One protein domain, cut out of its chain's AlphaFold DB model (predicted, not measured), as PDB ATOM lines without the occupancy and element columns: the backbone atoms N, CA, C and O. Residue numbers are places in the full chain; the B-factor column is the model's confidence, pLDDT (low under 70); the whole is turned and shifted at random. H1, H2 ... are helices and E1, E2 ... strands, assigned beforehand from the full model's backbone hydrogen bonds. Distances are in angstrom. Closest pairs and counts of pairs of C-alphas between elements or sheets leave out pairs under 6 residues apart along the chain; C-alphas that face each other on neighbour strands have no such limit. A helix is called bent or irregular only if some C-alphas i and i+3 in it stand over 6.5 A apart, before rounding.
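AT A GLANCE: This is residues 2 to 192 of the 534 residues of an uncharacterized protein of Candidatus Veblenbacteria bacterium (UniProt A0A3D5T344). Two long helices, H3 and H5, run side by side in opposite ways along the longest axis, and the shorter H1 packs on them, making an up-and-down bundle in which each helix runs against the one before. On the other side of this pair from H1, a small sheet packs on H3 mainly through E1, and H7 covers one of its faces; residues 83 to 89 stick out at the far end. The printed part has 191 residues, with seven named helices and then three named strands, sheet order E1, E2, E3, antiparallel; the class is mostly helix. It is only just loose, close to compact, with a radius of gyration of the C-alphas of 19.9 A, and only just elongated, spanning 70 by 35 by 30 A.

HOW THE PARTS SIT: Start at H1, residues 3 to 18: its residues 13 to 17 touch H3, residues 33 to 82, at a shallow tilt of 31 degrees, opposite ways, the closest C-alphas being Leu 16 and Gly 52, 4.5 A apart. H2, residues 20 to 24, touches H3, closest at C-alphas 21 and 48, 5.1 A. H5, residues 94 to 124, touches H3 at a shallow tilt of 23 degrees, opposite ways, closest at C-alphas 74 and 103, 6.1 A. H4, residues 87 to 90, is close to H5 but not clearly touching, with C-alphas 90 and 96 closest at 6.2 A. H6, residues 129 to 134, only just touches H5, with 3 pairs of C-alphas within 8 A, closest 122 and 132, 7.4 A. H7, residues 150 to 161, is on the sheet of E1, residues 166 to 170, E2, residues 182 to 186, and E3, residues 189 to 192, in two layers, at a height over the sheet of 6.7 A. H3 and H5 only graze this sheet. The strands form a meander of two hairpins; look for N 169 and O 183, 2.9 A, and N 184 and O 191, 2.8 A. O i to N i+4 pairs are all within hydrogen-bond range in H2, H6 and H7, against 10 of 12 in H1, 42 of 46 in H3 and 26 of 27 in H5; H4 is too short.

IN THESE COORDINATES: Find C-alpha 3 at (5.572, 68.073, 247.010), where H1 begins its 22.0 A. H3 spans 58.5 A and is irregular, C-alphas 39 and 42 being 9.2 A apart. H5 runs 45.4 A from C-alpha 94 at (-13.722, 61.111, 247.095). H7 spans 15.9 A, E1 13.3 A and E2 12.9 A; E3 ends at (24.684, 58.670, 218.413).

THE WHOLE: The C-alphas of Thr 39 and Gly 84 are farthest apart, 70.5 A. The printed part has no cut. The links H6 to H7 and E1 to E2 are long. Residues 139 to 142 have pLDDT under 70.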
ATOM      1  N   SER A   2       6.722  63.311 247.783       95.00
ATOM      2  CA  SER A   2       5.972  64.459 248.337       95.00
ATOM      3  C   SER A   2       6.212  65.753 247.535       95.00
ATOM      4  O   SER A   2       7.171  65.834 246.769       95.00
ATOM      5  N   ASP A   3       5.362  66.779 247.696       95.12
ATOM      6  CA  ASP A   3       5.572  68.073 247.010       95.12
ATOM      7  C   ASP A   3       6.830  68.792 247.498       95.12
ATOM      8  O   ASP A   3       7.551  69.384 246.698       95.12
ATOM      9  N   ALA A   4       7.120  68.714 248.797       97.44
ATOM     10  CA  ALA A   4       8.305  69.333 249.375       97.44
ATOM     11  C   ALA A   4       9.592  68.670 248.862       97.44
ATOM     12  O   ALA A   4      10.535  69.369 248.494       97.44
ATOM     13  N   ASP A   5       9.621  67.336 248.793       98.12
ATOM     14  CA  ASP A   5      10.782  66.602 248.279       98.12
ATOM     15  C   ASP A   5      10.968  66.843 246.783       98.12
ATOM     16  O   ASP A   5      12.090  67.049 246.323       98.12
ATOM     17  N   PHE A   6       9.867  66.892 246.029       98.44
ATOM     18  CA  PHE A   6       9.919  67.175 244.602       98.44
ATOM     19  C   PHE A   6      10.396  68.602 244.313       98.44
ATOM     20  O   PHE A   6      11.252  68.796 243.452       98.44
ATOM     21  N   LYS A   7       9.926  69.597 245.074       98.38
ATOM     22  CA  LYS A   7      10.423  70.975 244.975       98.38
ATOM     23  C   LYS A   7      11.931  71.040 245.231       98.38
ATOM     24  O   LYS A   7      12.653  71.573 244.394       98.38
ATOM     25  N   LYS A   8      12.412  70.430 246.321       98.50
ATOM     26  CA  LYS A   8      13.850  70.358 246.641       98.50
ATOM     27  C   LYS A   8      14.651  69.673 245.535       98.50
ATOM     28  O   LYS A   8      15.738  70.127 245.189       98.50
ATOM     29  N   LEU A   9      14.116  68.597 244.955       98.56
ATOM     30  CA  LEU A   9      14.746  67.920 243.827       98.56
ATOM     31  C   LEU A   9      14.917  68.871 242.634       98.56
ATOM     32  O   LEU A   9      16.003  68.930 242.060       98.56
ATOM     33  N   LEU A  10      13.882  69.634 242.273       98.44
ATOM     34  CA  LEU A  10      13.958  70.601 241.173       98.44
ATOM     35  C   LEU A  10      14.929  71.753 241.468       98.44
ATOM     36  O   LEU A  10      15.675  72.155 240.575       98.44
ATOM     37  N   GLU A  11      14.957  72.249 242.708       97.88
ATOM     38  CA  GLU A  11      15.905  73.278 243.167       97.88
ATOM     39  C   GLU A  11      17.367  72.830 243.025       97.88
ATOM     40  O   GLU A  11      18.237  73.665 242.793       97.88
ATOM     41  N   VAL A  12      17.638  71.524 243.096       98.31
ATOM     42  CA  VAL A  12      18.969  70.947 242.851       98.31
ATOM     43  C   VAL A  12      19.209  70.681 241.362       98.31
ATOM     44  O   VAL A  12      20.246  71.061 240.821       98.31
ATOM     45  N   LEU A  13      18.270  70.021 240.680       98.25
ATOM     46  CA  LEU A  13      18.468  69.562 239.305       98.25
ATOM     47  C   LEU A  13      18.553  70.705 238.287       98.25
ATOM     48  O   LEU A  13      19.373  70.648 237.371       98.25
ATOM     49  N   ILE A  14      17.711  71.734 238.415       96.25
ATOM     50  CA  ILE A  14      17.633  72.801 237.408       96.25
ATOM     51  C   ILE A  14      18.948  73.591 237.329       96.25
ATOM     52  O   ILE A  14      19.443  73.770 236.211       96.25
ATOM     53  N   PRO A  15      19.571  74.036 238.440       93.94
ATOM     54  CA  PRO A  15      20.883  74.678 238.374       93.94
ATOM     55  C   PRO A  15      21.958  73.783 237.756       93.94
ATOM     56  O   PRO A  15      22.725  74.251 236.913       93.94
ATOM     57  N   LEU A  16      21.964  72.480 238.075       95.44
ATOM     58  CA  LEU A  16      22.926  71.529 237.506       95.44
ATOM     59  C   LEU A  16      22.906  71.509 235.969       95.44
ATOM     60  O   LEU A  16      23.967  71.471 235.344       95.44
ATOM     61  N   VAL A  17      21.719  71.577 235.357       94.25
ATOM     62  CA  VAL A  17      21.564  71.508 233.892       94.25
ATOM     63  C   VAL A  17      21.571  72.864 233.184       94.25
ATOM     64  O   VAL A  17      21.754  72.908 231.972       94.25
ATOM     65  N   SER A  18      21.361  73.971 233.900       89.12
ATOM     66  CA  SER A  18      21.187  75.300 233.285       89.12
ATOM     67  C   SER A  18      22.304  76.297 233.596       89.12
ATOM     68  O   SER A  18      22.612  77.151 232.767       89.12
ATOM     69  N   SER A  19      22.903  76.220 234.785       88.94
ATOM     70  CA  SER A  19      23.750  77.293 235.331       88.94
ATOM     71  C   SER A  19      24.977  76.802 236.097       88.94
ATOM     72  O   SER A  19      25.821  77.619 236.439       88.94
ATOM     73  N   HIS A  20      25.185  75.493 236.266       91.00
ATOM     74  CA  HIS A  20      26.289  74.947 237.066       91.00
ATOM     75  C   HIS A  20      27.668  75.547 236.748       91.00
ATOM     76  O   HIS A  20      28.403  75.941 237.650       91.00
ATOM     77  N   ALA A  21      28.021  75.660 235.463       87.12
ATOM     78  CA  ALA A  21      29.279  76.287 235.061       87.12
ATOM     79  C   ALA A  21      29.285  77.804 235.307       87.12
ATOM     80  O   ALA A  21      30.291  78.354 235.745       87.12
ATOM     81  N   VAL A  22      28.161  78.479 235.055       87.75
ATOM     82  CA  VAL A  22      27.993  79.918 235.319       87.75
ATOM     83  C   VAL A  22      28.221  80.214 236.800       87.75
ATOM     84  O   VAL A  22      28.959  81.144 237.120       87.75
ATOM     85  N   ASP A  23      27.658  79.401 237.686       87.19
ATOM     86  CA  ASP A  23      27.764  79.572 239.133       87.19
ATOM     87  C   ASP A  23      29.159  79.215 239.643       87.19
ATOM     88  O   ASP A  23      29.758  79.994 240.387       87.19
ATOM     89  N   ALA A  24      29.730  78.097 239.178       89.81
ATOM     90  CA  ALA A  24      31.076  77.669 239.557       89.81
ATOM     91  C   ALA A  24      32.155  78.711 239.217       89.81
ATOM     92  O   ALA A  24      33.117  78.872 239.967       89.81
ATOM     93  N   PHE A  25      31.984  79.438 238.110       87.06
ATOM     94  CA  PHE A  25      32.884  80.520 237.699       87.06
ATOM     95  C   PHE A  25      32.383  81.923 238.078       87.06
ATOM     96  O   PHE A  25      33.007  82.911 237.695       87.06
ATOM     97  N   GLN A  26      31.272  82.027 238.818       86.94
ATOM     98  CA  GLN A  26      30.653  83.287 239.253       86.94
ATOM     99  C   GLN A  26      30.411  84.287 238.107       86.94
ATOM    100  O   GLN A  26      30.581  85.502 238.250       86.94
ATOM    101  N   LEU A  27      30.004  83.784 236.940       81.50
ATOM    102  CA  LEU A  27      29.879  84.581 235.715       81.50
ATOM    103  C   LEU A  27      28.742  85.602 235.756       81.50
ATOM    104  O   LEU A  27      28.736  86.523 234.946       81.50
ATOM    105  N   HIS A  28      27.830  85.504 236.721       79.38
ATOM    106  CA  HIS A  28      26.816  86.530 236.977       79.38
ATOM    107  C   HIS A  28      27.433  87.903 237.316       79.38
ATOM    108  O   HIS A  28      26.806  88.929 237.067       79.38
ATOM    109  N   ASN A  29      28.679  87.935 237.807       75.81
ATOM    110  CA  ASN A  29      29.417  89.170 238.102       75.81
ATOM    111  C   ASN A  29      30.297  89.652 236.935       75.81
ATOM    112  O   ASN A  29      30.885  90.736 236.996       75.81
ATOM    113  N   PHE A  30      30.420  88.862 235.865       72.94
ATOM    114  CA  PHE A  30      31.271  89.202 234.730       72.94
ATOM    115  C   PHE A  30      30.506  90.048 233.714       72.94
ATOM    116  O   PHE A  30      29.590  89.579 233.047       72.94
ATOM    117  N   LYS A  31      30.957  91.292 233.519       73.69
ATOM    118  CA  LYS A  31      30.445  92.160 232.445       73.69
ATOM    119  C   LYS A  31      30.874  91.701 231.044       73.69
ATOM    120  O   LYS A  31      30.238  92.078 230.068       73.69
ATOM    121  N   ASP A  32      31.947  90.910 230.940       80.50
ATOM    122  CA  ASP A  32      32.506  90.446 229.665       80.50
ATOM    123  C   ASP A  32      32.842  88.944 229.701       80.50
ATOM    124  O   ASP A  32      33.924  88.521 230.120       80.50
ATOM    125  N   PHE A  33      31.906  88.125 229.218       76.12
ATOM    126  CA  PHE A  33      32.087  86.681 229.061       76.12
ATOM    127  C   PHE A  33      33.192  86.322 228.050       76.12
ATOM    128  O   PHE A  33      33.876  85.311 228.210       76.12
ATOM    129  N   GLN A  34      33.432  87.161 227.033       77.56
ATOM    130  CA  GLN A  34      34.494  86.912 226.052       77.56
ATOM    131  C   GLN A  34      35.866  86.989 226.718       77.56
ATOM    132  O   GLN A  34      36.748  86.183 226.415       77.56
ATOM    133  N   LYS A  35      36.050  87.917 227.666       82.50
ATOM    134  CA  LYS A  35      37.273  87.988 228.473       82.50
ATOM    135  C   LYS A  35      37.492  86.702 229.269       82.50
ATOM    136  O   LYS A  35      38.599  86.169 229.224       82.50
ATOM    137  N   PHE A  36      36.456  86.177 229.927       80.69
ATOM    138  CA  PHE A  36      36.535  84.906 230.654       80.69
ATOM    139  C   PHE A  36      36.987  83.760 229.734       80.69
ATOM    140  O   PHE A  36      38.003  83.113 230.010       80.69
ATOM    141  N   ILE A  37      36.318  83.581 228.589       81.38
ATOM    142  CA  ILE A  37      36.655  82.527 227.623       81.38
ATOM    143  C   ILE A  37      38.084  82.674 227.089       81.38
ATOM    144  O   ILE A  37      38.780  81.674 226.940       81.38
ATOM    145  N   ARG A  38      38.568  83.899 226.854       79.44
ATOM    146  CA  ARG A  38      39.966  84.134 226.447       79.44
ATOM    147  C   ARG A  38      40.977  83.735 227.523       79.44
ATOM    148  O   ARG A  38      42.080  83.336 227.172       79.44
ATOM    149  N   THR A  39      40.632  83.875 228.803       81.44
ATOM    150  CA  THR A  39      41.551  83.592 229.922       81.44
ATOM    151  C   THR A  39      41.580  82.128 230.349       81.44
ATOM    152  O   THR A  39      42.649  81.609 230.644       81.44
ATOM    153  N   ARG A  40      40.419  81.469 230.390       80.06
ATOM    154  CA  ARG A  40      40.244  80.105 230.922       80.06
ATOM    155  C   ARG A  40      40.075  79.058 229.817       80.06
ATOM    156  O   ARG A  40      40.299  77.871 230.012       80.06
ATOM    157  N   GLY A  41      39.721  79.509 228.615       80.94
ATOM    158  CA  GLY A  41      39.422  78.647 227.482       80.94
ATOM    159  C   GLY A  41      37.999  78.088 227.529       80.94
ATOM    160  O   GLY A  41      37.349  77.998 228.568       80.94
ATOM    161  N   THR A  42      37.500  77.679 226.365       83.12
ATOM    162  CA  THR A  42      36.176  77.051 226.240       83.12
ATOM    163  C   THR A  42      36.127  75.659 226.866       83.12
ATOM    164  O   THR A  42      35.077  75.251 227.350       83.12
ATOM    165  N   LYS A  43      37.258  74.937 226.892       87.31
ATOM    166  CA  LYS A  43      37.345  73.561 227.402       87.31
ATOM    167  C   LYS A  43      36.986  73.477 228.889       87.31
ATOM    168  O   LYS A  43      36.187  72.625 229.259       87.31
ATOM    169  N   GLU A  44      37.530  74.372 229.715       88.81
ATOM    170  CA  GLU A  44      37.282  74.393 231.166       88.81
ATOM    171  C   GLU A  44      35.798  74.653 231.466       88.81
ATOM    172  O   GLU A  44      35.177  73.921 232.236       88.81
ATOM    173  N   PHE A  45      35.193  75.621 230.767       87.94
ATOM    174  CA  PHE A  45      33.763  75.907 230.880       87.94
ATOM    175  C   PHE A  45      32.897  74.714 230.455       87.94
ATOM    176  O   PHE A  45      32.005  74.298 231.193       87.94
ATOM    177  N   THR A  46      33.189  74.118 229.295       89.12
ATOM    178  CA  THR A  46      32.461  72.950 228.783       89.12
ATOM    179  C   THR A  46      32.579  71.743 229.715       89.12
ATOM    180  O   THR A  46      31.573  71.094 229.984       89.12
ATOM    181  N   ASN A  47      33.768  71.465 230.256       91.19
ATOM    182  CA  ASN A  47      33.963  70.400 231.240       91.19
ATOM    183  C   ASN A  47      33.082  70.611 232.472       91.19
ATOM    184  O   ASN A  47      32.478  69.656 232.956       91.19
ATOM    185  N   LYS A  48      32.972  71.858 232.946       93.19
ATOM    186  CA  LYS A  48      32.128  72.173 234.095       93.19
ATOM    187  C   LYS A  48      30.643  72.020 233.771       93.19
ATOM    188  O   LYS A  48      29.910  71.466 234.580       93.19
ATOM    189  N   CYS A  49      30.191  72.400 232.574       92.62
ATOM    190  CA  CYS A  49      28.830  72.073 232.126       92.62
ATOM    191  C   CYS A  49      28.585  70.558 232.161       92.62
ATOM    192  O   CYS A  49      27.585  70.105 232.711       92.62
ATOM    193  N   TYR A  50      29.520  69.770 231.622       95.50
ATOM    194  CA  TYR A  50      29.408  68.312 231.600       95.50
ATOM    195  C   TYR A  50      29.419  67.695 232.997       95.50
ATOM    196  O   TYR A  50      28.726  66.708 233.210       95.50
ATOM    197  N   GLU A  51      30.158  68.256 233.952       96.50
ATOM    198  CA  GLU A  51      30.096  67.847 235.359       96.50
ATOM    199  C   GLU A  51      28.674  67.995 235.920       96.50
ATOM    200  O   GLU A  51      28.115  67.024 236.428       96.50
ATOM    201  N   GLY A  52      28.051  69.164 235.731       96.06
ATOM    202  CA  GLY A  52      26.661  69.397 236.129       96.06
ATOM    203  C   GLY A  52      25.689  68.414 235.466       96.06
ATOM    204  O   GLY A  52      24.836  67.833 236.139       96.06
ATOM    205  N   PHE A  53      25.863  68.148 234.168       97.69
ATOM    206  CA  PHE A  53      25.020  67.201 233.428       97.69
ATOM    207  C   PHE A  53      25.159  65.761 233.927       97.69
ATOM    208  O   PHE A  53      24.155  65.058 234.011       97.69
ATOM    209  N   LYS A  54      26.373  65.323 234.284       97.81
ATOM    210  CA  LYS A  54      26.631  63.984 234.843       97.81
ATOM    211  C   LYS A  54      25.884  63.792 236.161       97.81
ATOM    212  O   LYS A  54      25.102  62.854 236.282       97.81
ATOM    213  N   ILE A  55      26.054  64.736 237.091       98.25
ATOM    214  CA  ILE A  55      25.389  64.711 238.403       98.25
ATOM    215  C   ILE A  55      23.862  64.740 238.232       98.25
ATOM    216  O   ILE A  55      23.137  63.978 238.876       98.25
ATOM    217  N   ALA A  56      23.357  65.595 237.336       98.19
ATOM    218  CA  ALA A  56      21.928  65.677 237.056       98.19
ATOM    219  C   ALA A  56      21.380  64.369 236.472       98.19
ATOM    220  O   ALA A  56      20.354  63.894 236.946       98.19
ATOM    221  N   GLN A  57      22.055  63.768 235.486       98.19
ATOM    222  CA  GLN A  57      21.631  62.523 234.840       98.19
ATOM    223  C   GLN A  57      21.490  61.371 235.844       98.19
ATOM    224  O   GLN A  57      20.468  60.686 235.834       98.19
ATOM    225  N   GLU A  58      22.461  61.183 236.741       97.88
ATOM    226  CA  GLU A  58      22.391  60.148 237.783       97.88
ATOM    227  C   GLU A  58      21.182  60.349 238.707       97.88
ATOM    228  O   GLU A  58      20.414  59.419 238.975       97.88
ATOM    229  N   SER A  59      20.968  61.590 239.153       98.31
ATOM    230  CA  SER A  59      19.826  61.942 239.999       98.31
ATOM    231  C   SER A  59      18.490  61.793 239.256       98.31
ATOM    232  O   SER A  59      17.521  61.286 239.824       98.31
ATOM    233  N   ILE A  60      18.431  62.159 237.974       98.44
ATOM    234  CA  ILE A  60      17.257  61.993 237.110       98.44
ATOM    235  C   ILE A  60      16.880  60.513 236.989       98.44
ATOM    236  O   ILE A  60      15.730  60.175 237.262       98.44
ATOM    237  N   VAL A  61      17.828  59.630 236.646       98.25
ATOM    238  CA  VAL A  61      17.576  58.180 236.522       98.25
ATOM    239  C   VAL A  61      17.005  57.628 237.827       98.25
ATOM    240  O   VAL A  61      15.943  57.003 237.826       98.25
ATOM    241  N   LYS A  62      17.667  57.915 238.955       98.06
ATOM    242  CA  LYS A  62      17.242  57.441 240.278       98.06
ATOM    243  C   LYS A  62      15.809  57.864 240.604       98.06
ATOM    244  O   LYS A  62      15.012  57.045 241.054       98.06
ATOM    245  N   ASN A  63      15.477  59.137 240.400       98.31
ATOM    246  CA  ASN A  63      14.159  59.663 240.756       98.31
ATOM    247  C   ASN A  63      13.061  59.232 239.771       98.31
ATOM    248  O   ASN A  63      11.928  59.017 240.203       98.31
ATOM    249  N   LEU A  64      13.378  59.053 238.481       97.69
ATOM    250  CA  LEU A  64      12.432  58.498 237.509       97.69
ATOM    251  C   LEU A  64      12.023  57.072 237.882       97.69
ATOM    252  O   LEU A  64      10.829  56.803 237.932       97.69
ATOM    253  N   LEU A  65      12.974  56.199 238.233       97.12
ATOM    254  CA  LEU A  65      12.674  54.819 238.644       97.12
ATOM    255  C   LEU A  65      11.717  54.762 239.848       97.12
ATOM    256  O   LEU A  65      10.760  53.987 239.848       97.12
ATOM    257  N   VAL A  66      11.934  55.622 240.850       97.62
ATOM    258  CA  VAL A  66      11.054  55.722 242.029       97.62
ATOM    259  C   VAL A  66       9.648  56.174 241.630       97.62
ATOM    260  O   VAL A  66       8.663  55.537 242.000       97.62
ATOM    261  N   ILE A  67       9.537  57.254 240.851       97.81
ATOM    262  CA  ILE A  67       8.236  57.800 240.441       97.81
ATOM    263  C   ILE A  67       7.479  56.817 239.545       97.81
ATOM    264  O   ILE A  67       6.271  56.657 239.706       97.81
ATOM    265  N   GLU A  68       8.155  56.147 238.613       97.00
ATOM    266  CA  GLU A  68       7.529  55.175 237.714       97.00
ATOM    267  C   GLU A  68       6.972  53.967 238.476       97.00
ATOM    268  O   GLU A  68       5.833  53.570 238.224       97.00
ATOM    269  N   SER A  69       7.700  53.461 239.477       96.81
ATOM    270  CA  SER A  69       7.203  52.407 240.371       96.81
ATOM    271  C   SER A  69       5.958  52.846 241.159       96.81
ATOM    272  O   SER A  69       4.974  52.101 241.267       96.81
ATOM    273  N   GLU A  70       5.939  54.087 241.663       97.69
ATOM    274  CA  GLU A  70       4.748  54.646 242.312       97.69
ATOM    275  C   GLU A  70       3.571  54.757 241.323       97.69
ATOM    276  O   GLU A  70       2.452  54.355 241.650       97.69
ATOM    277  N   ILE A  71       3.800  55.245 240.097       97.50
ATOM    278  CA  ILE A  71       2.766  55.370 239.054       97.50
ATOM    279  C   ILE A  71       2.094  54.023 238.784       97.50
ATOM    280  O   ILE A  71       0.865  53.960 238.692       97.50
ATOM    281  N   GLU A  72       2.866  52.949 238.646       96.25
ATOM    282  CA  GLU A  72       2.325  51.608 238.421       96.25
ATOM    283  C   GLU A  72       1.458  51.137 239.577       96.25
ATOM    284  O   GLU A  72       0.313  50.741 239.362       96.25
ATOM    285  N   THR A  73       1.951  51.310 240.801       97.00
ATOM    286  CA  THR A  73       1.199  50.993 242.017       97.00
ATOM    287  C   THR A  73      -0.152  51.724 242.035       97.00
ATOM    288  O   THR A  73      -1.192  51.139 242.349       97.00
ATOM    289  N   TYR A  74      -0.185  53.012 241.669       97.31
ATOM    290  CA  TYR A  74      -1.434  53.780 241.585       97.31
ATOM    291  C   TYR A  74      -2.341  53.330 240.430       97.31
ATOM    292  O   TYR A  74      -3.564  53.296 240.597       97.31
ATOM    293  N   LYS A  75      -1.779  52.954 239.274       96.25
ATOM    294  CA  LYS A  75      -2.547  52.401 238.145       96.25
ATOM    295  C   LYS A  75      -3.220  51.080 238.518       96.25
ATOM    296  O   LYS A  75      -4.398  50.900 238.205       96.25
ATOM    297  N   GLU A  76      -2.522  50.196 239.223       96.25
ATOM    298  CA  GLU A  76      -3.070  48.933 239.729       96.25
ATOM    299  C   GLU A  76      -4.190  49.171 240.746       96.25
ATOM    300  O   GLU A  76      -5.292  48.638 240.585       96.25
ATOM    301  N   LYS A  77      -3.960  50.051 241.733       96.50
ATOM    302  CA  LYS A  77      -4.985  50.462 242.710       96.50
ATOM    303  C   LYS A  77      -6.235  51.005 242.022       96.50
ATOM    304  O   LYS A  77      -7.345  50.596 242.358       96.50
ATOM    305  N   LEU A  78      -6.080  51.889 241.033       95.25
ATOM    306  CA  LEU A  78      -7.201  52.433 240.261       95.25
ATOM    307  C   LEU A  78      -7.920  51.362 239.437       95.25
ATOM    308  O   LEU A  78      -9.147  51.386 239.360       95.25
ATOM    309  N   SER A  79      -7.183  50.435 238.823       95.19
ATOM    310  CA  SER A  79      -7.762  49.311 238.080       95.19
ATOM    311  C   SER A  79      -8.639  48.452 238.990       95.19
ATOM    312  O   SER A  79      -9.794  48.189 238.659       95.19
ATOM    313  N   PHE A  80      -8.139  48.100 240.179       94.38
ATOM    314  CA  PHE A  80      -8.904  47.374 241.190       94.38
ATOM    315  C   PHE A  80     -10.134  48.165 241.657       94.38
ATOM    316  O   PHE A  80     -11.240  47.633 241.649       94.38
ATOM    317  N   TYR A  81      -9.971  49.453 241.973       92.94
ATOM    318  CA  TYR A  81     -11.048  50.316 242.471       92.94
ATOM    319  C   TYR A  81     -12.204  50.495 241.476       92.94
ATOM    320  O   TYR A  81     -13.359  50.653 241.873       92.94
ATOM    321  N   LYS A  82     -11.899  50.491 240.173       93.31
ATOM    322  CA  LYS A  82     -12.889  50.626 239.095       93.31
ATOM    323  C   LYS A  82     -13.739  49.369 238.899       93.31
ATOM    324  O   LYS A  82     -14.834  49.482 238.346       93.31
ATOM    325  N   LYS A  83     -13.265  48.184 239.306       92.94
ATOM    326  CA  LYS A  83     -13.977  46.918 239.067       92.94
ATOM    327  C   LYS A  83     -15.370  46.961 239.700       92.94
ATOM    328  O   LYS A  83     -15.519  47.212 240.889       92.94
ATOM    329  N   GLY A  84     -16.397  46.732 238.879       86.25
ATOM    330  CA  GLY A  84     -17.797  46.689 239.315       86.25
ATOM    331  C   GLY A  84     -18.465  48.047 239.583       86.25
ATOM    332  O   GLY A  84     -19.657  48.065 239.879       86.25
ATOM    333  N   LYS A  85     -17.762  49.183 239.447       91.19
ATOM    334  CA  LYS A  85     -18.331  50.528 239.666       91.19
ATOM    335  C   LYS A  85     -18.686  51.222 238.346       91.19
ATOM    336  O   LYS A  85     -17.934  51.174 237.374       91.19
ATOM    337  N   LYS A  86     -19.820  51.934 238.306       90.69
ATOM    338  CA  LYS A  86     -20.201  52.769 237.146       90.69
ATOM    339  C   LYS A  86     -19.460  54.112 237.174       90.69
ATOM    340  O   LYS A  86     -19.254  54.688 238.238       90.69
ATOM    341  N   ILE A  87     -19.161  54.684 236.002       87.31
ATOM    342  CA  ILE A  87     -18.430  55.966 235.863       87.31
ATOM    343  C   ILE A  87     -19.074  57.106 236.675       87.31
ATOM    344  O   ILE A  87     -18.373  57.839 237.369       87.31
ATOM    345  N   LYS A  88     -20.411  57.228 236.653       88.69
ATOM    346  CA  LYS A  88     -21.133  58.264 237.418       88.69
ATOM    347  C   LYS A  88     -20.920  58.148 238.934       88.69
ATOM    348  O   LYS A  88     -20.878  59.168 239.613       88.69
ATOM    349  N   GLN A  89     -20.770  56.929 239.459       87.25
ATOM    350  CA  GLN A  89     -20.481  56.703 240.880       87.25
ATOM    351  C   GLN A  89     -19.041  57.115 241.199       87.25
ATOM    352  O   GLN A  89     -18.820  57.884 242.126       87.25
ATOM    353  N   LEU A  90     -18.083  56.694 240.366       89.38
ATOM    354  CA  LEU A  90     -16.667  57.038 240.519       89.38
ATOM    355  C   LEU A  90     -16.425  58.554 240.513       89.38
ATOM    356  O   LEU A  90     -15.642  59.051 241.310       89.38
ATOM    357  N   SER A  91     -17.135  59.307 239.664       86.44
ATOM    358  CA  SER A  91     -16.970  60.768 239.565       86.44
ATOM    359  C   SER A  91     -17.348  61.553 240.827       86.44
ATOM    360  O   SER A  91     -16.988  62.719 240.937       86.44
ATOM    361  N   LYS A  92     -18.073  60.932 241.767       92.69
ATOM    362  CA  LYS A  92     -18.459  61.527 243.057       92.69
ATOM    363  C   LYS A  92     -17.716  60.900 244.241       92.69
ATOM    364  O   LYS A  92     -17.881  61.342 245.372       92.69
ATOM    365  N   ASP A  93     -16.933  59.855 243.990       93.69
ATOM    366  CA  ASP A  93     -16.243  59.082 245.013       93.69
ATOM    367  C   ASP A  93     -14.927  59.782 245.385       93.69
ATOM    368  O   ASP A  93     -13.991  59.854 244.584       93.69
ATOM    369  N   LYS A  94     -14.864  60.324 246.607       94.81
ATOM    370  CA  LYS A  94     -13.722  61.111 247.095       94.81
ATOM    371  C   LYS A  94     -12.408  60.330 247.021       94.81
ATOM    372  O   LYS A  94     -11.394  60.897 246.622       94.81
ATOM    373  N   GLN A  95     -12.432  59.039 247.347       94.56
ATOM    374  CA  GLN A  95     -11.235  58.200 247.334       94.56
ATOM    375  C   GLN A  95     -10.749  57.954 245.902       94.56
ATOM    376  O   GLN A  95      -9.549  58.004 245.632       94.56
ATOM    377  N   TYR A  96     -11.671  57.731 244.961       94.75
ATOM    378  CA  TYR A  96     -11.316  57.629 243.545       94.75
ATOM    379  C   TYR A  96     -10.683  58.925 243.026       94.75
ATOM    380  O   TYR A  96      -9.645  58.879 242.364       94.75
ATOM    381  N   ILE A  97     -11.286  60.074 243.344       93.38
ATOM    382  CA  ILE A  97     -10.781  61.395 242.949       93.38
ATOM    383  C   ILE A  97      -9.368  61.617 243.505       93.38
ATOM    384  O   ILE A  97      -8.482  62.045 242.769       93.38
ATOM    385  N   GLU A  98      -9.123  61.273 244.768       95.31
ATOM    386  CA  GLU A  98      -7.808  61.398 245.405       95.31
ATOM    387  C   GLU A  98      -6.743  60.498 244.757       95.31
ATOM    388  O   GLU A  98      -5.622  60.951 244.503       95.31
ATOM    389  N   LEU A  99      -7.098  59.255 244.405       96.12
ATOM    390  CA  LEU A  99      -6.212  58.343 243.673       96.12
ATOM    391  C   LEU A  99      -5.870  58.879 242.277       96.12
ATOM    392  O   LEU A  99      -4.711  58.827 241.866       96.12
ATOM    393  N   VAL A 100      -6.860  59.410 241.549       95.62
ATOM    394  CA  VAL A 100      -6.647  60.026 240.230       95.62
ATOM    395  C   VAL A 100      -5.765  61.267 240.347       95.62
ATOM    396  O   VAL A 100      -4.831  61.420 239.562       95.62
ATOM    397  N   ASN A 101      -6.008  62.123 241.339       94.44
ATOM    398  CA  ASN A 101      -5.204  63.323 241.570       94.44
ATOM    399  C   ASN A 101      -3.753  62.971 241.919       94.44
ATOM    400  O   ASN A 101      -2.830  63.565 241.365       94.44
ATOM    401  N   SER A 102      -3.548  61.963 242.769       96.75
ATOM    402  CA  SER A 102      -2.216  61.458 243.121       96.75
ATOM    403  C   SER A 102      -1.483  60.885 241.907       96.75
ATOM    404  O   SER A 102      -0.317  61.202 241.683       96.75
ATOM    405  N   LEU A 103      -2.177  60.108 241.067       97.31
ATOM    406  CA  LEU A 103      -1.606  59.592 239.824       97.31
ATOM    407  C   LEU A 103      -1.238  60.723 238.852       97.31
ATOM    408  O   LEU A 103      -0.132  60.735 238.320       97.31
ATOM    409  N   ASN A 104      -2.138  61.684 238.629       96.12
ATOM    410  CA  ASN A 104      -1.890  62.820 237.736       96.12
ATOM    411  C   ASN A 104      -0.705  63.666 238.214       96.12
ATOM    412  O   ASN A 104       0.110  64.104 237.402       96.12
ATOM    413  N   LYS A 105      -0.570  63.841 239.531       96.94
ATOM    414  CA  LYS A 105       0.588  64.490 240.145       96.94
ATOM    415  C   LYS A 105       1.882  63.741 239.832       96.94
ATOM    416  O   LYS A 105       2.830  64.369 239.374       96.94
ATOM    417  N   LEU A 106       1.927  62.420 240.008       97.94
ATOM    418  CA  LEU A 106       3.116  61.623 239.675       97.94
ATOM    419  C   LEU A 106       3.453  61.671 238.177       97.94
ATOM    420  O   LEU A 106       4.620  61.791 237.811       97.94
ATOM    421  N   ILE A 107       2.443  61.641 237.302       97.31
ATOM    422  CA  ILE A 107       2.623  61.786 235.848       97.31
ATOM    423  C   ILE A 107       3.249  63.144 235.511       97.31
ATOM    424  O   ILE A 107       4.176  63.208 234.702       97.31
ATOM    425  N   LEU A 108       2.778  64.220 236.147       97.44
ATOM    426  CA  LEU A 108       3.361  65.547 235.981       97.44
ATOM    427  C   LEU A 108       4.802  65.600 236.501       97.44
ATOM    428  O   LEU A 108       5.668  66.136 235.812       97.44
ATOM    429  N   GLN A 109       5.077  65.035 237.681       98.19
ATOM    430  CA  GLN A 109       6.431  64.973 238.239       98.19
ATOM    431  C   GLN A 109       7.381  64.241 237.281       98.19
ATOM    432  O   GLN A 109       8.446  64.760 236.952       98.19
ATOM    433  N   ARG A 110       6.957  63.090 236.743       97.62
ATOM    434  CA  ARG A 110       7.706  62.333 235.731       97.62
ATOM    435  C   ARG A 110       7.986  63.164 234.477       97.62
ATOM    436  O   ARG A 110       9.131  63.243 234.040       97.62
ATOM    437  N   ALA A 111       6.961  63.795 233.902       97.12
ATOM    438  CA  ALA A 111       7.117  64.629 232.707       97.12
ATOM    439  C   ALA A 111       8.056  65.818 232.953       97.12
ATOM    440  O   ALA A 111       8.899  66.131 232.120       97.12
ATOM    441  N   THR A 112       7.971  66.425 234.135       98.19
ATOM    442  CA  THR A 112       8.852  67.516 234.556       98.19
ATOM    443  C   THR A 112      10.311  67.059 234.648       98.19
ATOM    444  O   THR A 112      11.196  67.781 234.200       98.19
ATOM    445  N   ILE A 113      10.592  65.865 235.181       98.25
ATOM    446  CA  ILE A 113      11.968  65.348 235.243       98.25
ATOM    447  C   ILE A 113      12.525  65.083 233.835       98.25
ATOM    448  O   ILE A 113      13.664  65.459 233.554       98.25
ATOM    449  N   HIS A 114      11.724  64.517 232.926       97.44
ATOM    450  CA  HIS A 114      12.117  64.408 231.516       97.44
ATOM    451  C   HIS A 114      12.391  65.782 230.890       97.44
ATOM    452  O   HIS A 114      13.351  65.938 230.140       97.44
ATOM    453  N   GLU A 115      11.590  66.792 231.222       96.44
ATOM    454  CA  GLU A 115      11.778  68.159 230.739       96.44
ATOM    455  C   GLU A 115      13.090  68.787 231.244       96.44
ATOM    456  O   GLU A 115      13.766  69.491 230.494       96.44
ATOM    457  N   VAL A 116      13.509  68.490 232.479       97.69
ATOM    458  CA  VAL A 116      14.844  68.870 232.977       97.69
ATOM    459  C   VAL A 116      15.942  68.197 232.146       97.69
ATOM    460  O   VAL A 116      16.895  68.865 231.746       97.69
ATOM    461  N   ALA A 117      15.806  66.908 231.819       97.81
ATOM    462  CA  ALA A 117      16.757  66.218 230.943       97.81
ATOM    463  C   ALA A 117      16.773  66.822 229.526       97.81
ATOM    464  O   ALA A 117      17.832  66.946 228.908       97.81
ATOM    465  N   ASN A 118      15.622  67.279 229.024       96.31
ATOM    466  CA  ASN A 118      15.542  67.974 227.745       96.31
ATOM    467  C   ASN A 118      16.359  69.280 227.750       96.31
ATOM    468  O   ASN A 118      16.886  69.646 226.706       96.31
ATOM    469  N   VAL A 119      16.563  69.965 228.886       95.88
ATOM    470  CA  VAL A 119      17.476  71.132 228.947       95.88
ATOM    471  C   VAL A 119      18.891  70.748 228.506       95.88
ATOM    472  O   VAL A 119      19.523  71.482 227.744       95.88
ATOM    473  N   ILE A 120      19.364  69.564 228.911       96.06
ATOM    474  CA  ILE A 120      20.669  69.032 228.503       96.06
ATOM    475  C   ILE A 120      20.690  68.793 226.989       96.06
ATOM    476  O   ILE A 120      21.630  69.215 226.312       96.06
ATOM    477  N   VAL A 121      19.633  68.178 226.443       95.25
ATOM    478  CA  VAL A 121      19.478  67.945 224.996       95.25
ATOM    479  C   VAL A 121      19.568  69.263 224.237       95.25
ATOM    480  O   VAL A 121      20.427  69.431 223.372       95.25
ATOM    481  N   TRP A 122      18.709  70.221 224.581       91.62
ATOM    482  CA  TRP A 122      18.647  71.506 223.896       91.62
ATOM    483  C   TRP A 122      19.974  72.262 223.996       91.62
ATOM    484  O   TRP A 122      20.404  72.856 223.012       91.62
ATOM    485  N   THR A 123      20.696  72.139 225.111       89.06
ATOM    486  CA  THR A 123      22.032  72.733 225.260       89.06
ATOM    487  C   THR A 123      23.078  72.060 224.362       89.06
ATOM    488  O   THR A 123      23.813  72.742 223.649       89.06
ATOM    489  N   ILE A 124      23.141  70.723 224.334       90.19
ATOM    490  CA  ILE A 124      24.112  69.954 223.528       90.19
ATOM    491  C   ILE A 124      23.892  70.143 222.023       90.19
ATOM    492  O   ILE A 124      24.853  70.163 221.244       90.19
ATOM    493  N   TYR A 125      22.635  70.300 221.615       87.31
ATOM    494  CA  TYR A 125      22.243  70.588 220.238       87.31
ATOM    495  C   TYR A 125      22.168  72.094 219.938       87.31
ATOM    496  O   TYR A 125      21.729  72.472 218.857       87.31
ATOM    497  N   LEU A 126      22.663  72.953 220.841       85.50
ATOM    498  CA  LEU A 126      22.787  74.404 220.650       85.50
ATOM    499  C   LEU A 126      21.466  75.089 220.273       85.50
ATOM    500  O   LEU A 126      21.444  75.980 219.427       85.50
ATOM    501  N   GLU A 127      20.372  74.643 220.884       84.25
ATOM    502  CA  GLU A 127      19.012  75.123 220.640       84.25
ATOM    503  C   GLU A 127      18.563  74.939 219.170       84.25
ATOM    504  O   GLU A 127      17.588  75.552 218.727       84.25
ATOM    505  N   ASP A 128      19.234  74.064 218.398       83.19
ATOM    506  CA  ASP A 128      18.831  73.708 217.035       83.19
ATOM    507  C   ASP A 128      17.593  72.814 217.070       83.19
ATOM    508  O   ASP A 128      17.623  71.582 216.993       83.19
ATOM    509  N   ARG A 129      16.456  73.494 217.159       84.44
ATOM    510  CA  ARG A 129      15.127  72.904 217.142       84.44
ATOM    511  C   ARG A 129      14.914  71.951 215.976       84.44
ATOM    512  O   ARG A 129      14.180  70.972 216.110       84.44
ATOM    513  N   THR A 130      15.477  72.266 214.815       82.19
ATOM    514  CA  THR A 130      15.223  71.488 213.610       82.19
ATOM    515  C   THR A 130      15.895  70.128 213.720       82.19
ATOM    516  O   THR A 130      15.256  69.113 213.443       82.19
ATOM    517  N   VAL A 131      17.138  70.106 214.206       83.88
ATOM    518  CA  VAL A 131      17.858  68.869 214.517       83.88
ATOM    519  C   VAL A 131      17.152  68.099 215.631       83.88
ATOM    520  O   VAL A 131      16.831  66.933 215.427       83.88
ATOM    521  N   ILE A 132      16.796  68.733 216.751       89.06
ATOM    522  CA  ILE A 132      16.123  68.056 217.880       89.06
ATOM    523  C   ILE A 132      14.806  67.401 217.441       89.06
ATOM    524  O   ILE A 132      14.561  66.233 217.728       89.06
ATOM    525  N   LYS A 133      13.975  68.107 216.664       86.44
ATOM    526  CA  LYS A 133      12.710  67.561 216.147       86.44
ATOM    527  C   LYS A 133      12.887  66.361 215.222       86.44
ATOM    528  O   LYS A 133      11.936  65.603 215.060       86.44
ATOM    529  N   SER A 134      14.055  66.191 214.602       85.69
ATOM    530  CA  SER A 134      14.320  65.021 213.759       85.69
ATOM    531  C   SER A 134      14.481  63.725 214.561       85.69
ATOM    532  O   SER A 134      14.306  62.650 213.993       85.69
ATOM    533  N   PHE A 135      14.729  63.821 215.874       87.50
ATOM    534  CA  PHE A 135      14.789  62.670 216.778       87.50
ATOM    535  C   PHE A 135      13.421  62.193 217.278       87.50
ATOM    536  O   PHE A 135      13.319  61.066 217.765       87.50
ATOM    537  N   ILE A 136      12.384  63.026 217.178       86.50
ATOM    538  CA  ILE A 136      11.068  62.752 217.761       86.50
ATOM    539  C   ILE A 136      10.261  61.862 216.813       86.50
ATOM    540  O   ILE A 136      10.064  62.202 215.645       86.50
ATOM    541  N   GLN A 137       9.765  60.737 217.329       80.56
ATOM    542  CA  GLN A 137       8.937  59.780 216.585       80.56
ATOM    543  C   GLN A 137       7.492  59.778 217.082       80.56
ATOM    544  O   GLN A 137       7.227  60.154 218.223       80.56
ATOM    545  N   LYS A 138       6.558  59.319 216.237       71.31
ATOM    546  CA  LYS A 138       5.119  59.272 216.550       71.31
ATOM    547  C   LYS A 138       4.801  58.512 217.843       71.31
ATOM    548  O   LYS A 138       3.928  58.943 218.589       71.31
ATOM    549  N   ASP A 139       5.533  57.435 218.118       64.56
ATOM    550  CA  ASP A 139       5.296  56.587 219.293       64.56
ATOM    551  C   ASP A 139       5.978  57.122 220.568       64.56
ATOM    552  O   ASP A 139       5.676  56.651 221.665       64.56
ATOM    553  N   GLY A 140       6.845  58.140 220.443       60.69
ATOM    554  CA  GLY A 140       7.607  58.752 221.536       60.69
ATOM    555  C   GLY A 140       8.404  57.751 222.391       60.69
ATOM    556  O   GLY A 140       8.337  56.539 222.213       60.69
ATOM    557  N   ASN A 141       9.142  58.231 223.392       62.88
ATOM    558  CA  ASN A 141       9.661  57.371 224.468       62.88
ATOM    559  C   ASN A 141       8.529  56.995 225.446       62.88
ATOM    560  O   ASN A 141       8.584  57.279 226.641       62.88
ATOM    561  N   SER A 142       7.456  56.385 224.934       65.56
ATOM    562  CA  SER A 142       6.324  55.916 225.734       65.56
ATOM    563  C   SER A 142       6.663  54.574 226.395       65.56
ATOM    564  O   SER A 142       6.281  53.501 225.949       65.56
ATOM    565  N   GLY A 143       7.445  54.613 227.469       82.62
ATOM    566  CA  GLY A 143       7.743  53.432 228.280       82.62
ATOM    567  C   GLY A 143       8.422  53.812 229.584       82.62
ATOM    568  O   GLY A 143       8.876  54.949 229.721       82.62
ATOM    569  N   TYR A 144       8.472  52.878 230.529       90.38
ATOM    570  CA  TYR A 144       9.204  53.064 231.778       90.38
ATOM    571  C   TYR A 144      10.669  52.669 231.616       90.38
ATOM    572  O   TYR A 144      10.998  51.815 230.793       90.38
ATOM    573  N   LEU A 145      11.545  53.281 232.408       91.75
ATOM    574  CA  LEU A 145      12.976  52.988 232.414       91.75
ATOM    575  C   LEU A 145      13.260  51.557 232.863       91.75
ATOM    576  O   LEU A 145      14.130  50.908 232.301       91.75
ATOM    577  N   LYS A 146      12.501  51.051 233.841       88.69
ATOM    578  CA  LYS A 146      12.668  49.691 234.379       88.69
ATOM    579  C   LYS A 146      12.377  48.573 233.366       88.69
ATOM    580  O   LYS A 146      12.796  47.443 233.568       88.69
ATOM    581  N   ASP A 147      11.638  48.886 232.299       87.50
ATOM    582  CA  ASP A 147      11.335  47.945 231.215       87.50
ATOM    583  C   ASP A 147      12.424  47.987 230.125       87.50
ATOM    584  O   ASP A 147      12.322  47.307 229.102       87.50
ATOM    585  N   ARG A 148      13.453  48.822 230.320       88.25
ATOM    586  CA  ARG A 148      14.586  49.041 229.419       88.25
ATOM    587  C   ARG A 148      15.882  48.628 230.112       88.25
ATOM    588  O   ARG A 148      15.927  48.422 231.319       88.25
ATOM    589  N   ASN A 149      16.964  48.535 229.344       87.94
ATOM    590  CA  ASN A 149      18.288  48.152 229.843       87.94
ATOM    591  C   ASN A 149      19.033  49.334 230.505       87.94
ATOM    592  O   ASN A 149      20.195  49.609 230.189       87.94
ATOM    593  N   ILE A 150      18.345  50.087 231.370       93.69
ATOM    594  CA  ILE A 150      18.827  51.375 231.883       93.69
ATOM    595  C   ILE A 150      20.119  51.234 232.698       93.69
ATOM    596  O   ILE A 150      20.989  52.096 232.602       93.69
ATOM    597  N   GLU A 151      20.303  50.139 233.437       92.56
ATOM    598  CA  GLU A 151      21.511  49.886 234.230       92.56
ATOM    599  C   GLU A 151      22.757  49.792 233.342       92.56
ATOM    600  O   GLU A 151      23.764  50.450 233.614       92.56
ATOM    601  N   SER A 152      22.673  49.042 232.237       91.44
ATOM    602  CA  SER A 152      23.782  48.922 231.283       91.44
ATOM    603  C   SER A 152      24.088  50.258 230.602       91.44
ATOM    604  O   SER A 152      25.256  50.591 230.386       91.44
ATOM    605  N   LEU A 153      23.049  51.046 230.285       93.25
ATOM    606  CA  LEU A 153      23.211  52.383 229.706       93.25
ATOM    607  C   LEU A 153      23.919  53.330 230.679       93.25
ATOM    608  O   LEU A 153      24.826  54.057 230.271       93.25
ATOM    609  N   VAL A 154      23.549  53.304 231.962       95.69
ATOM    610  CA  VAL A 154      24.199  54.096 233.018       95.69
ATOM    611  C   VAL A 154      25.657  53.686 233.190       95.69
ATOM    612  O   VAL A 154      26.531  54.553 233.217       95.69
ATOM    613  N   GLU A 155      25.950  52.386 233.250       94.94
ATOM    614  CA  GLU A 155      27.325  51.897 233.381       94.94
ATOM    615  C   GLU A 155      28.199  52.365 232.206       94.94
ATOM    616  O   GLU A 155      29.300  52.893 232.399       94.94
ATOM    617  N   TYR A 156      27.699  52.224 230.977       93.94
ATOM    618  CA  TYR A 156      28.415  52.662 229.786       93.94
ATOM    619  C   TYR A 156      28.578  54.184 229.732       93.94
ATOM    620  O   TYR A 156      29.677  54.674 229.449       93.94
ATOM    621  N   ALA A 157      27.522  54.942 230.043       95.75
ATOM    622  CA  ALA A 157      27.588  56.397 230.116       95.75
ATOM    623  C   ALA A 157      28.658  56.839 231.122       95.75
ATOM    624  O   ALA A 157      29.495  57.684 230.798       95.75
ATOM    625  N   ASN A 158      28.714  56.206 232.296       95.94
ATOM    626  CA  ASN A 158      29.706  56.495 233.329       95.94
ATOM    627  C   ASN A 158      31.137  56.191 232.871       95.94
ATOM    628  O   ASN A 158      32.025  57.021 233.077       95.94
ATOM    629  N   LYS A 159      31.365  55.085 232.151       94.94
ATOM    630  CA  LYS A 159      32.670  54.789 231.525       94.94
ATOM    631  C   LYS A 159      33.101  55.876 230.536       94.94
ATOM    632  O   LYS A 159      34.271  56.256 230.513       94.94
ATOM    633  N   GLN A 160      32.185  56.407 229.724       93.75
ATOM    634  CA  GLN A 160      32.507  57.524 228.824       93.75
ATOM    635  C   GLN A 160      32.738  58.833 229.593       93.75
ATOM    636  O   GLN A 160      33.651  59.590 229.260       93.75
ATOM    637  N   ASN A 161      31.955  59.073 230.646       94.00
ATOM    638  CA  ASN A 161      31.992  60.279 231.471       94.00
ATOM    639  C   ASN A 161      33.277  60.426 232.302       94.00
ATOM    640  O   ASN A 161      33.590  61.547 232.708       94.00
ATOM    641  N   GLN A 162      34.037  59.349 232.525       93.31
ATOM    642  CA  GLN A 162      35.356  59.403 233.172       93.31
ATOM    643  C   GLN A 162      36.408  60.149 232.337       93.31
ATOM    644  O   GLN A 162      37.401  60.631 232.876       93.31
ATOM    645  N   LYS A 163      36.207  60.264 231.018       92.56
ATOM    646  CA  LYS A 163      37.142  60.958 230.126       92.56
ATOM    647  C   LYS A 163      36.877  62.464 230.151       92.56
ATOM    648  O   LYS A 163      35.742  62.918 229.978       92.56
ATOM    649  N   GLU A 164      37.935  63.250 230.335       90.44
ATOM    650  CA  GLU A 164      37.863  64.713 230.293       90.44
ATOM    651  C   GLU A 164      37.346  65.192 228.923       90.44
ATOM    652  O   GLU A 164      37.689  64.621 227.887       90.44
ATOM    653  N   GLY A 165      36.512  66.234 228.890       89.12
ATOM    654  CA  GLY A 165      35.939  66.742 227.640       89.12
ATOM    655  C   GLY A 165      34.856  65.861 227.020       89.12
ATOM    656  O   GLY A 165      34.401  66.188 225.921       89.12
ATOM    657  N   LYS A 166      34.428  64.787 227.704       94.75
ATOM    658  CA  LYS A 166      33.342  63.913 227.253       94.75
ATOM    659  C   LYS A 166      32.128  63.938 228.172       94.75
ATOM    660  O   LYS A 166      32.246  64.040 229.401       94.75
ATOM    661  N   PHE A 167      30.968  63.785 227.547       96.88
ATOM    662  CA  PHE A 167      29.697  63.519 228.205       96.88
ATOM    663  C   PHE A 167      28.867  62.539 227.372       96.88
ATOM    664  O   PHE A 167      28.761  62.707 226.160       96.88
ATOM    665  N   ALA A 168      28.284  61.528 228.011       97.31
ATOM    666  CA  ALA A 168      27.346  60.597 227.399       97.31
ATOM    667  C   ALA A 168      25.941  60.813 227.974       97.31
ATOM    668  O   ALA A 168      25.692  60.538 229.150       97.31
ATOM    669  N   LEU A 169      25.038  61.307 227.126       97.44
ATOM    670  CA  LEU A 169      23.629  61.516 227.439       97.44
ATOM    671  C   LEU A 169      22.833  60.247 227.149       97.44
ATOM    672  O   LEU A 169      22.853  59.776 226.014       97.44
ATOM    673  N   ILE A 170      22.091  59.754 228.134       97.19
ATOM    674  CA  ILE A 170      21.144  58.647 227.971       97.19
ATOM    675  C   ILE A 170      19.859  59.191 227.337       97.19
ATOM    676  O   ILE A 170      19.313  60.195 227.788       97.19
ATOM    677  N   HIS A 171      19.354  58.556 226.283       95.19
ATOM    678  CA  HIS A 171      18.159  59.031 225.581       95.19
ATOM    679  C   HIS A 171      16.861  58.718 226.322       95.19
ATOM    680  O   HIS A 171      15.941  59.537 226.301       95.19
ATOM    681  N   ASP A 172      16.806  57.584 227.024       94.44
ATOM    682  CA  ASP A 172      15.622  57.102 227.748       94.44
ATOM    683  C   ASP A 172      15.123  58.065 228.832       94.44
ATOM    684  O   ASP A 172      13.928  58.126 229.118       94.44
ATOM    685  N   ILE A 173      16.018  58.875 229.406       96.00
ATOM    686  CA  ILE A 173      15.643  59.898 230.390       96.00
ATOM    687  C   ILE A 173      15.096  61.175 229.750       96.00
ATOM    688  O   ILE A 173      14.663  62.078 230.462       96.00
ATOM    689  N   THR A 174      15.084  61.272 228.423       95.44
ATOM    690  CA  THR A 174      14.595  62.434 227.673       95.44
ATOM    691  C   THR A 174      13.278  62.098 226.980       95.44
ATOM    692  O   THR A 174      13.037  60.955 226.578       95.44
ATOM    693  N   SER A 175      12.428  63.105 226.780       92.81
ATOM    694  CA  SER A 175      11.231  62.953 225.942       92.81
ATOM    695  C   SER A 175      11.462  63.389 224.489       92.81
ATOM    696  O   SER A 175      10.604  63.149 223.642       92.81
ATOM    697  N   THR A 176      12.627  63.970 224.174       91.12
ATOM    698  CA  THR A 176      12.984  64.464 222.832       91.12
ATOM    699  C   THR A 176      13.785  63.495 221.970       91.12
ATOM    700  O   THR A 176      13.631  63.513 220.751       91.12
ATOM    701  N   LEU A 177      14.682  62.695 222.557       91.62
ATOM    702  CA  LEU A 177      15.580  61.832 221.788       91.62
ATOM    703  C   LEU A 177      15.015  60.410 221.742       91.62
ATOM    704  O   LEU A 177      15.095  59.678 222.722       91.62
ATOM    705  N   ASN A 178      14.410  60.020 220.614       87.94
ATOM    706  CA  ASN A 178      13.821  58.681 220.426       87.94
ATOM    707  C   ASN A 178      14.562  57.851 219.358       87.94
ATOM    708  O   ASN A 178      13.998  56.925 218.774       87.94
ATOM    709  N   ILE A 179      15.802  58.226 219.035       86.00
ATOM    710  CA  ILE A 179      16.653  57.552 218.046       86.00
ATOM    711  C   ILE A 179      18.034  57.350 218.665       86.00
ATOM    712  O   ILE A 179      18.682  58.338 219.010       86.00
ATOM    713  N   GLY A 180      18.485  56.099 218.758       86.38
ATOM    714  CA  GLY A 180      19.684  55.730 219.511       86.38
ATOM    715  C   GLY A 180      19.406  55.573 221.006       86.38
ATOM    716  O   GLY A 180      18.391  56.075 221.496       86.38
ATOM    717  N   ASP A 181      20.363  54.996 221.728       90.50
ATOM    718  CA  ASP A 181      20.322  54.865 223.189       90.50
ATOM    719  C   ASP A 181      21.116  55.966 223.902       90.50
ATOM    720  O   ASP A 181      20.723  56.429 224.977       90.50
ATOM    721  N   LEU A 182      22.233  56.408 223.307       93.81
ATOM    722  CA  LEU A 182      23.062  57.485 223.848       93.81
ATOM    723  C   LEU A 182      23.501  58.499 222.790       93.81
ATOM    724  O   LEU A 182      23.742  58.161 221.632       93.81
ATOM    725  N   THR A 183      23.745  59.732 223.235       94.00
ATOM    726  CA  THR A 183      24.555  60.717 222.507       94.00
ATOM    727  C   THR A 183      25.860  60.940 223.265       94.00
ATOM    728  O   THR A 183      25.852  61.430 224.393       94.00
ATOM    729  N   ILE A 184      26.992  60.630 222.634       94.81
ATOM    730  CA  ILE A 184      28.331  60.933 223.146       94.81
ATOM    731  C   ILE A 184      28.779  62.272 222.567       94.81
ATOM    732  O   ILE A 184      28.838  62.443 221.349       94.81
ATOM    733  N   VAL A 185      29.116  63.215 223.440       92.06
ATOM    734  CA  VAL A 185      29.596  64.552 223.087       92.06
ATOM    735  C   VAL A 185      31.079  64.660 223.412       92.06
ATOM    736  O   VAL A 185      31.485  64.408 224.545       92.06
ATOM    737  N   GLU A 186      31.886  65.066 222.433       90.25
ATOM    738  CA  GLU A 186      33.333  65.253 222.578       90.25
ATOM    739  C   GLU A 186      33.845  66.286 221.571       90.25
ATOM    740  O   GLU A 186      33.502  66.241 220.391       90.25
ATOM    741  N   GLY A 187      34.677  67.238 222.011       77.62
ATOM    742  CA  GLY A 187      35.336  68.189 221.099       77.62
ATOM    743  C   GLY A 187      34.377  69.060 220.266       77.62
ATOM    744  O   GLY A 187      34.757  69.582 219.218       77.62
ATOM    745  N   GLY A 188      33.122  69.203 220.709       74.00
ATOM    746  CA  GLY A 188      32.040  69.868 219.972       74.00
ATOM    747  C   GLY A 188      31.367  69.004 218.895       74.00
ATOM    748  O   GLY A 188      30.435  69.478 218.248       74.00
ATOM    749  N   GLY A 189      31.826  67.765 218.702       80.25
ATOM    750  CA  GLY A 189      31.148  66.734 217.925       80.25
ATOM    751  C   GLY A 189      30.159  65.936 218.774       80.25
ATOM    752  O   GLY A 189      30.206  65.962 220.006       80.25
ATOM    753  N   ARG A 190      29.256  65.232 218.089       87.69
ATOM    754  CA  ARG A 190      28.241  64.357 218.678       87.69
ATOM    755  C   ARG A 190      28.204  63.045 217.905       87.69
ATOM    756  O   ARG A 190      28.212  63.065 216.675       87.69
ATOM    757  N   THR A 191      28.117  61.938 218.626       86.44
ATOM    758  CA  THR A 191      27.950  60.599 218.061       86.44
ATOM    759  C   THR A 191      26.755  59.942 218.723       86.44
ATOM    760  O   THR A 191      26.697  59.870 219.948       86.44
ATOM    761  N   ILE A 192      25.811  59.459 217.919       87.00
ATOM    762  CA  ILE A 192      24.684  58.670 218.413       87.00
ATOM    763  C   ILE A 192      25.138  57.211 218.483       87.00
ATOM    764  O   ILE A 192      25.660  56.687 217.498       87.00
TER     765      ILE A 192